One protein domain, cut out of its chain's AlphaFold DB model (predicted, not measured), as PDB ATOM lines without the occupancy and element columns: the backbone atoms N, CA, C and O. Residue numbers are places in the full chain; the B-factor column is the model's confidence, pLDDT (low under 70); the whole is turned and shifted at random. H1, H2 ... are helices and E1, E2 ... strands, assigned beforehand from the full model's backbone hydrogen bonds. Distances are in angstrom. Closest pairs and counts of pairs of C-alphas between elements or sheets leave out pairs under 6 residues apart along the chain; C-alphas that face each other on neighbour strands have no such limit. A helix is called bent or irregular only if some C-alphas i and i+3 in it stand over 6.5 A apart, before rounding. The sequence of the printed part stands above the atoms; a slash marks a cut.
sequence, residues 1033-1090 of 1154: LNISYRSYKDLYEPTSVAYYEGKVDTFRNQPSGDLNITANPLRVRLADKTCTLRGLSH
ATOM      1  N   LEU A1033      -2.204  -1.395  70.170       77.56
ATOM      2  CA  LEU A1033      -1.519  -0.281  70.818       77.56
ATOM      3  C   LEU A1033      -2.492   0.453  71.741       77.56
ATOM      4  O   LEU A1033      -3.338   1.231  71.314       77.56
ATOM      5  N   ASN A1034      -2.363   0.153  73.030       77.88
ATOM      6  CA  ASN A1034      -3.320   0.464  74.090       77.88
ATOM      7  C   ASN A1034      -3.136   1.837  74.764       77.88
ATOM      8  O   ASN A1034      -3.824   2.107  75.746       77.88
ATOM      9  N   ILE A1035      -2.241   2.703  74.271       79.19
ATOM     10  CA  ILE A1035      -2.005   4.046  74.830       79.19
ATOM     11  C   ILE A1035      -2.112   5.110  73.733       79.19
ATOM     12  O   ILE A1035      -1.265   5.207  72.843       79.19
ATOM     13  N   SER A1036      -3.139   5.953  73.832       75.38
ATOM     14  CA  SER A1036      -3.359   7.120  72.977       75.38
ATOM     15  C   SER A1036      -2.688   8.371  73.556       75.38
ATOM     16  O   SER A1036      -2.881   8.725  74.719       75.38
ATOM     17  N   TYR A1037      -1.923   9.081  72.726       76.12
ATOM     18  CA  TYR A1037      -1.227  10.323  73.102       76.12
ATOM     19  C   TYR A1037      -1.897  11.599  72.556       76.12
ATOM     20  O   TYR A1037      -1.465  12.705  72.883       76.12
ATOM     21  N   ARG A1038      -2.931  11.465  71.709       72.25
ATOM     22  CA  ARG A1038      -3.563  12.590  70.986       72.25
ATOM     23  C   ARG A1038      -4.597  13.344  71.826       72.25
ATOM     24  O   ARG A1038      -4.638  14.570  71.775       72.25
ATOM     25  N   SER A1039      -5.426  12.612  72.563       74.38
ATOM     26  CA  SER A1039      -6.561  13.141  73.330       74.38
ATOM     27  C   SER A1039      -6.361  12.914  74.826       74.38
ATOM     28  O   SER A1039      -5.564  12.063  75.223       74.38
ATOM     29  N   TYR A1040      -7.089  13.669  75.650       77.12
ATOM     30  CA  TYR A1040      -7.159  13.438  77.092       77.12
ATOM     31  C   TYR A1040      -8.325  12.507  77.461       77.12
ATOM     32  O   TYR A1040      -9.263  12.365  76.669       77.12
ATOM     33  N   LYS A1041      -8.250  11.881  78.642       80.81
ATOM     34  CA  LYS A1041      -9.091  10.745  79.058       80.81
ATOM     35  C   LYS A1041     -10.579  10.977  78.841       80.81
ATOM     36  O   LYS A1041     -11.155  10.287  78.009       80.81
ATOM     37  N   ASP A1042     -11.172  11.989  79.477       76.06
ATOM     38  CA  ASP A1042     -12.608  12.285  79.368       76.06
ATOM     39  C   ASP A1042     -13.102  12.370  77.909       76.06
ATOM     40  O   ASP A1042     -14.195  11.909  77.597       76.06
ATOM     41  N   LEU A1043     -12.302  12.942  76.997       77.06
ATOM     42  CA  LEU A1043     -12.669  13.112  75.586       77.06
ATOM     43  C   LEU A1043     -12.570  11.808  74.777       77.06
ATOM     44  O   LEU A1043     -13.295  11.643  73.798       77.06
ATOM     45  N   TYR A1044     -11.662  10.900  75.144       81.19
ATOM     46  CA  TYR A1044     -11.406   9.662  74.397       81.19
ATOM     47  C   TYR A1044     -12.077   8.426  75.008       81.19
ATOM     48  O   TYR A1044     -12.352   7.468  74.290       81.19
ATOM     49  N   GLU A1045     -12.377   8.436  76.306       79.44
ATOM     50  CA  GLU A1045     -13.007   7.329  77.031       79.44
ATOM     51  C   GLU A1045     -14.312   6.841  76.370       79.44
ATOM     52  O   GLU A1045     -14.413   5.635  76.131       79.44
ATOM     53  N   PRO A1046     -15.258   7.706  75.931       79.19
ATOM     54  CA  PRO A1046     -16.440   7.246  75.199       79.19
ATOM     55  C   PRO A1046     -16.100   6.530  73.883       79.19
ATOM     56  O   PRO A1046     -16.780   5.576  73.509       79.19
ATOM     57  N   THR A1047     -15.036   6.947  73.187       81.88
ATOM     58  CA  THR A1047     -14.550   6.294  71.960       81.88
ATOM     59  C   THR A1047     -13.878   4.954  72.268       81.88
ATOM     60  O   THR A1047     -14.146   3.967  71.583       81.88
ATOM     61  N   SER A1048     -13.059   4.888  73.323       81.81
ATOM     62  CA  SER A1048     -12.427   3.649  73.794       81.81
ATOM     63  C   SER A1048     -13.469   2.602  74.191       81.81
ATOM     64  O   SER A1048     -13.417   1.462  73.728       81.81
ATOM     65  N   VAL A1049     -14.474   3.005  74.974       81.06
ATOM     66  CA  VAL A1049     -15.582   2.147  75.410       81.06
ATOM     67  C   VAL A1049     -16.440   1.673  74.233       81.06
ATOM     68  O   VAL A1049     -16.800   0.499  74.200       81.06
ATOM     69  N   ALA A1050     -16.753   2.550  73.270       78.38
ATOM     70  CA  ALA A1050     -17.650   2.222  72.160       78.38
ATOM     71  C   ALA A1050     -17.033   1.314  71.085       78.38
ATOM     72  O   ALA A1050     -17.742   0.480  70.527       78.38
ATOM     73  N   TYR A1051     -15.738   1.471  70.782       80.00
ATOM     74  CA  TYR A1051     -15.106   0.801  69.634       80.00
ATOM     75  C   TYR A1051     -14.002  -0.196  70.010       80.00
ATOM     76  O   TYR A1051     -13.729  -1.111  69.235       80.00
ATOM     77  N   TYR A1052     -13.396  -0.058  71.193       81.69
ATOM     78  CA  TYR A1052     -12.243  -0.857  71.637       81.69
ATOM     79  C   TYR A1052     -12.493  -1.533  72.996       81.69
ATOM     80  O   TYR A1052     -11.549  -1.949  73.660       81.69
ATOM     81  N   GLU A1053     -13.756  -1.624  73.434       81.12
ATOM     82  CA  GLU A1053     -14.201  -2.247  74.696       81.12
ATOM     83  C   GLU A1053     -13.622  -1.615  75.986       81.12
ATOM     84  O   GLU A1053     -13.829  -2.135  77.082       81.12
ATOM     85  N   GLY A1054     -12.931  -0.474  75.882       79.19
ATOM     86  CA  GLY A1054     -12.143   0.131  76.964       79.19
ATOM     87  C   GLY A1054     -10.675  -0.319  77.018       79.19
ATOM     88  O   GLY A1054      -9.963   0.057  77.943       79.19
ATOM     89  N   LYS A1055     -10.192  -1.103  76.041       78.88
ATOM     90  CA  LYS A1055      -8.819  -1.652  75.987       78.88
ATOM     91  C   LYS A1055      -7.737  -0.629  75.605       78.88
ATOM     92  O   LYS A1055      -6.561  -0.986  75.585       78.88
ATOM     93  N   VAL A1056      -8.109   0.612  75.278       78.69
ATOM     94  CA  VAL A1056      -7.181   1.700  74.921       78.69
ATOM     95  C   VAL A1056      -7.340   2.849  75.914       78.69
ATOM     96  O   VAL A1056      -8.389   3.491  75.951       78.69
ATOM     97  N   ASP A1057      -6.309   3.130  76.703       80.12
ATOM     98  CA  ASP A1057      -6.277   4.283  77.608       80.12
ATOM     99  C   ASP A1057      -5.577   5.488  76.948       80.12
ATOM    100  O   ASP A1057      -4.995   5.393  75.865       80.12
ATOM    101  N   THR A1058      -5.619   6.650  77.591       78.38
ATOM    102  CA  THR A1058      -4.907   7.865  77.184       78.38
ATOM    103  C   THR A1058      -3.754   8.176  78.125       78.38
ATOM    104  O   THR A1058      -3.928   8.174  79.339       78.38
ATOM    105  N   PHE A1059      -2.612   8.594  77.581       79.75
ATOM    106  CA  PHE A1059      -1.482   9.075  78.385       79.75
ATOM    107  C   PHE A1059      -1.789  10.377  79.158       79.75
ATOM    108  O   PHE A1059      -1.126  10.690  80.144       79.75
ATOM    109  N   ARG A1060      -2.778  11.165  78.713       76.81
ATOM    110  CA  ARG A1060      -3.166  12.437  79.340       76.81
ATOM    111  C   ARG A1060      -4.495  12.287  80.075       76.81
ATOM    112  O   ARG A1060      -5.533  12.170  79.438       76.81
ATOM    113  N   ASN A1061      -4.494  12.390  81.400       74.50
ATOM    114  CA  ASN A1061      -5.744  12.401  82.177       74.50
ATOM    115  C   ASN A1061      -6.529  13.721  82.055       74.50
ATOM    116  O   ASN A1061      -7.720  13.748  82.340       74.50
ATOM    117  N   GLN A1062      -5.879  14.811  81.634       70.50
ATOM    118  CA  GLN A1062      -6.437  16.167  81.575       70.50
ATOM    119  C   GLN A1062      -5.959  16.908  80.306       70.50
ATOM    120  O   GLN A1062      -4.957  16.495  79.703       70.50
ATOM    121  N   PRO A1063      -6.661  17.968  79.858       68.12
ATOM    122  CA  PRO A1063      -6.196  18.835  78.772       68.12
ATOM    123  C   PRO A1063      -4.857  19.510  79.118       68.12
ATOM    124  O   PRO A1063      -4.474  19.627  80.275       68.12
ATOM    125  N   SER A1064      -4.129  19.983  78.103       63.62
ATOM    126  CA  SER A1064      -2.817  20.642  78.284       63.62
ATOM    127  C   SER A1064      -2.901  22.151  78.561       63.62
ATOM    128  O   SER A1064      -1.905  22.854  78.429       63.62
ATOM    129  N   GLY A1065      -4.090  22.639  78.902       61.34
ATOM    130  CA  GLY A1065      -4.397  24.029  79.212       61.34
ATOM    131  C   GLY A1065      -5.911  24.206  79.261       61.34
ATOM    132  O   GLY A1065      -6.602  23.804  78.321       61.34
ATOM    133  N   ASP A1066      -6.420  24.771  80.351       55.09
ATOM    134  CA  ASP A1066      -7.849  25.020  80.516       55.09
ATOM    135  C   ASP A1066      -8.248  26.343  79.858       55.09
ATOM    136  O   ASP A1066      -7.730  27.414  80.177       55.09
ATOM    137  N   LEU A1067      -9.211  26.268  78.940       56.56
ATOM    138  CA  LEU A1067     -10.007  27.425  78.545       56.56
ATOM    139  C   LEU A1067     -11.109  27.590  79.598       56.56
ATOM    140  O   LEU A1067     -11.827  26.630  79.875       56.56
ATOM    141  N   ASN A1068     -11.267  28.793  80.161       50.38
ATOM    142  CA  ASN A1068     -12.250  29.104  81.213       50.38
ATOM    143  C   ASN A1068     -13.700  29.158  80.675       50.38
ATOM    144  O   ASN A1068     -14.393  30.169  80.775       50.38
ATOM    145  N   ILE A1069     -14.158  28.056  80.085       55.69
ATOM    146  CA  ILE A1069     -15.483  27.878  79.492       55.69
ATOM    147  C   ILE A1069     -16.359  27.140  80.511       55.69
ATOM    148  O   ILE A1069     -16.422  25.911  80.547       55.69
ATOM    149  N   THR A1070     -17.031  27.901  81.373       52.81
ATOM    150  CA  THR A1070     -17.989  27.362  82.348       52.81
ATOM    151  C   THR A1070     -19.261  26.896  81.642       52.81
ATOM    152  O   THR A1070     -20.088  27.715  81.239       52.81
ATOM    153  N   ALA A1071     -19.429  25.581  81.500       57.16
ATOM    154  CA  ALA A1071     -20.587  24.978  80.850       57.16
ATOM    155  C   ALA A1071     -20.990  23.633  81.472       57.16
ATOM    156  O   ALA A1071     -20.185  22.948  82.105       57.16
ATOM    157  N   ASN A1072     -22.255  23.254  81.267       58.81
ATOM    158  CA  ASN A1072     -22.843  22.047  81.846       58.81
ATOM    159  C   ASN A1072     -22.164  20.768  81.309       58.81
ATOM    160  O   ASN A1072     -22.012  20.633  80.091       58.81
ATOM    161  N   PRO A1073     -21.799  19.802  82.175       63.94
ATOM    162  CA  PRO A1073     -21.120  18.579  81.755       63.94
ATOM    163  C   PRO A1073     -22.036  17.691  80.906       63.94
ATOM    164  O   PRO A1073     -23.182  17.410  81.268       63.94
ATOM    165  N   LEU A1074     -21.517  17.220  79.773       68.75
ATOM    166  CA  LEU A1074     -22.299  16.515  78.762       68.75
ATOM    167  C   LEU A1074     -22.265  15.004  79.042       68.75
ATOM    168  O   LEU A1074     -21.237  14.345  78.888       68.75
ATOM    169  N   ARG A1075     -23.399  14.454  79.494       69.38
ATOM    170  CA  ARG A1075     -23.553  13.018  79.778       69.38
ATOM    171  C   ARG A1075     -23.756  12.232  78.485       69.38
ATOM    172  O   ARG A1075     -24.716  12.474  77.760       69.38
ATOM    173  N   VAL A1076     -22.883  11.260  78.236       71.19
ATOM    174  CA  VAL A1076     -22.967  10.320  77.112       71.19
ATOM    175  C   VAL A1076     -23.298   8.942  77.675       71.19
ATOM    176  O   VAL A1076     -22.527   8.400  78.463       71.19
ATOM    177  N   ARG A1077     -24.439   8.366  77.286       73.38
ATOM    178  CA  ARG A1077     -24.823   6.994  77.650       73.38
ATOM    179  C   ARG A1077     -24.672   6.079  76.439       73.38
ATOM    180  O   ARG A1077     -25.180   6.399  75.368       73.38
ATOM    181  N   LEU A1078     -23.996   4.950  76.625       69.88
ATOM    182  CA  LEU A1078     -23.760   3.938  75.602       69.88
ATOM    183  C   LEU A1078     -24.069   2.562  76.210       69.88
ATOM    184  O   LEU A1078     -23.315   2.060  77.045       69.88
ATOM    185  N   ALA A1079     -25.226   2.003  75.839       66.88
ATOM    186  CA  ALA A1079     -25.875   0.904  76.561       66.88
ATOM    187  C   ALA A1079     -25.966   1.202  78.078       66.88
ATOM    188  O   ALA A1079     -26.583   2.197  78.483       66.88
ATOM    189  N   ASP A1080     -25.339   0.372  78.910       63.47
ATOM    190  CA  ASP A1080     -25.374   0.480  80.373       63.47
ATOM    191  C   ASP A1080     -24.279   1.394  80.944       63.47
ATOM    192  O   ASP A1080     -24.360   1.827  82.093       63.47
ATOM    193  N   LYS A1081     -23.267   1.747  80.140       63.72
ATOM    194  CA  LYS A1081     -22.172   2.630  80.559       63.72
ATOM    195  C   LYS A1081     -22.556   4.098  80.351       63.72
ATOM    196  O   LYS A1081     -23.082   4.477  79.306       63.72
ATOM    197  N   THR A1082     -22.266   4.940  81.343       68.56
ATOM    198  CA  THR A1082     -22.518   6.391  81.295       68.56
ATOM    199  C   THR A1082     -21.227   7.148  81.587       68.56
ATOM    200  O   THR A1082     -20.661   6.998  82.662       68.56
ATOM    201  N   CYS A1083     -20.782   7.968  80.635       65.56
ATOM    202  CA  CYS A1083     -19.574   8.791  80.718       65.56
ATOM    203  C   CYS A1083     -19.953  10.277  80.864       65.56
ATOM    204  O   CYS A1083     -20.987  10.717  80.351       65.56
ATOM    205  N   THR A1084     -19.115  11.071  81.533       66.50
ATOM    206  CA  THR A1084     -19.337  12.513  81.754       66.50
ATOM    207  C   THR A1084     -18.234  13.346  81.115       66.50
ATOM    208  O   THR A1084     -17.129  13.414  81.647       66.50
ATOM    209  N   LEU A1085     -18.542  14.042  80.019       67.19
ATOM    210  CA  LEU A1085     -17.624  15.019  79.434       67.19
ATOM    211  C   LEU A1085     -17.618  16.297  80.283       67.19
ATOM    212  O   LEU A1085     -18.665  16.929  80.457       67.19
ATOM    213  N   ARG A1086     -16.449  16.711  80.788       60.97
ATOM    214  CA  ARG A1086     -16.269  18.038  81.408       60.97
ATOM    215  C   ARG A1086     -16.417  19.153  80.357       60.97
ATOM    216  O   ARG A1086     -16.246  18.915  79.162       60.97
ATOM    217  N   GLY A1087     -16.737  20.369  80.813       56.47
ATOM    218  CA  GLY A1087     -17.345  21.470  80.037       56.47
ATOM    219  C   GLY A1087     -16.614  22.022  78.797       56.47
ATOM    220  O   GLY A1087     -17.113  22.951  78.173       56.47
ATOM    221  N   LEU A1088     -15.478  21.456  78.387       60.44
ATOM    222  CA  LEU A1088     -14.767  21.835  77.158       60.44
ATOM    223  C   LEU A1088     -15.409  21.266  75.873       60.44
ATOM    224  O   LEU A1088     -15.097  21.727  74.779       60.44
ATOM    225  N   SER A1089     -16.305  20.275  75.974       65.62
ATOM    226  CA  SER A1089     -16.917  19.586  74.818       65.62
ATOM    227  C   SER A1089     -18.413  19.880  74.662       65.62
ATOM    228  O   SER A1089     -19.187  19.680  75.593       65.62
ATOM    229  N   HIS A1090     -18.831  20.302  73.461       66.94
ATOM    230  CA  HIS A1090     -20.194  20.769  73.175       66.94
ATOM    231  C   HIS A1090     -20.753  20.246  71.843       66.94
ATOM    232  O   HIS A1090     -20.086  20.319  70.811       66.94
TER     233      HIS A1090
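Overview. This is residues 1033 to 1090 of the 1154 residues of the protein "Mitochondrial escape protein 2" of Aspergillus terreus (strain NIH 2624 / FGSC A1156) (UniProt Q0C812). One short helix, H1, sits in the middle between two small pairs of strands: the parallel pair E1 and E2 on one side of it and the hairpin E3 and E4 on the other. A wide loop, residues 1061 to 1073, swings round from E2 to E3 and joins the two pairs. The printed part has 58 residues with one named helix and four named strands, in the order E1, H1, E2, E3, E4, and its class is mixed, helices and strands. One sheet has the order E1, E2 and is parallel; the other has the order E3, E4 and is antiparallel. The whole is compact, with a radius of gyration of the C-alphas of 11.8 A, and flat, spanning 32 by 26 by 13 A.

Arrangement. E3, residues 1074 to 1078, and E4, residues 1081 to 1085, are antiparallel neighbours at 157 degrees and form a hairpin. N 1076 and O 1083 are 2.9 A apart and N 1083 and O 1076 2.8 A, within hydrogen-bond range. H1, residues 1041 to 1051, has 6 pairs of C-alphas within 8 A with E4, the closest being Asp 1042 and Leu 1085 at 5.7 A. With E3 it has 2 such pairs, the closest being Ala 1050 and Leu 1078 at 7.2 A. With E2, residues 1057 to 1060, H1 has 7 such pairs, the closest being Lys 1041 and Thr 1058 at 5.4 A. E2 is the parallel neighbour of E1, residues 1035 to 1040, with 55 degrees between their directions; N 1036 and O 1057 are 2.8 A apart, within hydrogen-bond range. E1, H1 and E2 make a strand-helix-strand unit, two parallel neighbour strands with a helix between them along the chain, and its crossover is right-handed. E1 and E2 are both apart from E3 and E4. In H1, 5 of 7 O i to N i+4 pairs are within hydrogen-bond range.

Along the chain. E3 is 13.0 A long from first to last C-alpha and E4 13.2 A, ending at C-alpha 1085 at (-17.624, 15.019, 79.434). H1 is 15.0 A long, from C-alpha 1041 at (-9.091, 10.745, 79.058), and is only just irregular: C-alphas 1043 and 1046 are 7.0 A apart. E1 is 10.9 A long and begins at C-alpha 1035 at (-2.005, 4.046, 74.830); E2 is 8.9 A long.

Size, cuts and confidence. The two C-alphas farthest apart, those of Leu 1033 and Thr 1070, are 34.2 A apart. The printed part has no cut. The link from E2 to E3, 13 residues, is long; the other three links are tight. The mean pLDDT of the printed part is 70.9, and residues 1063 to 1075 and 1078 to 1090 are under 70.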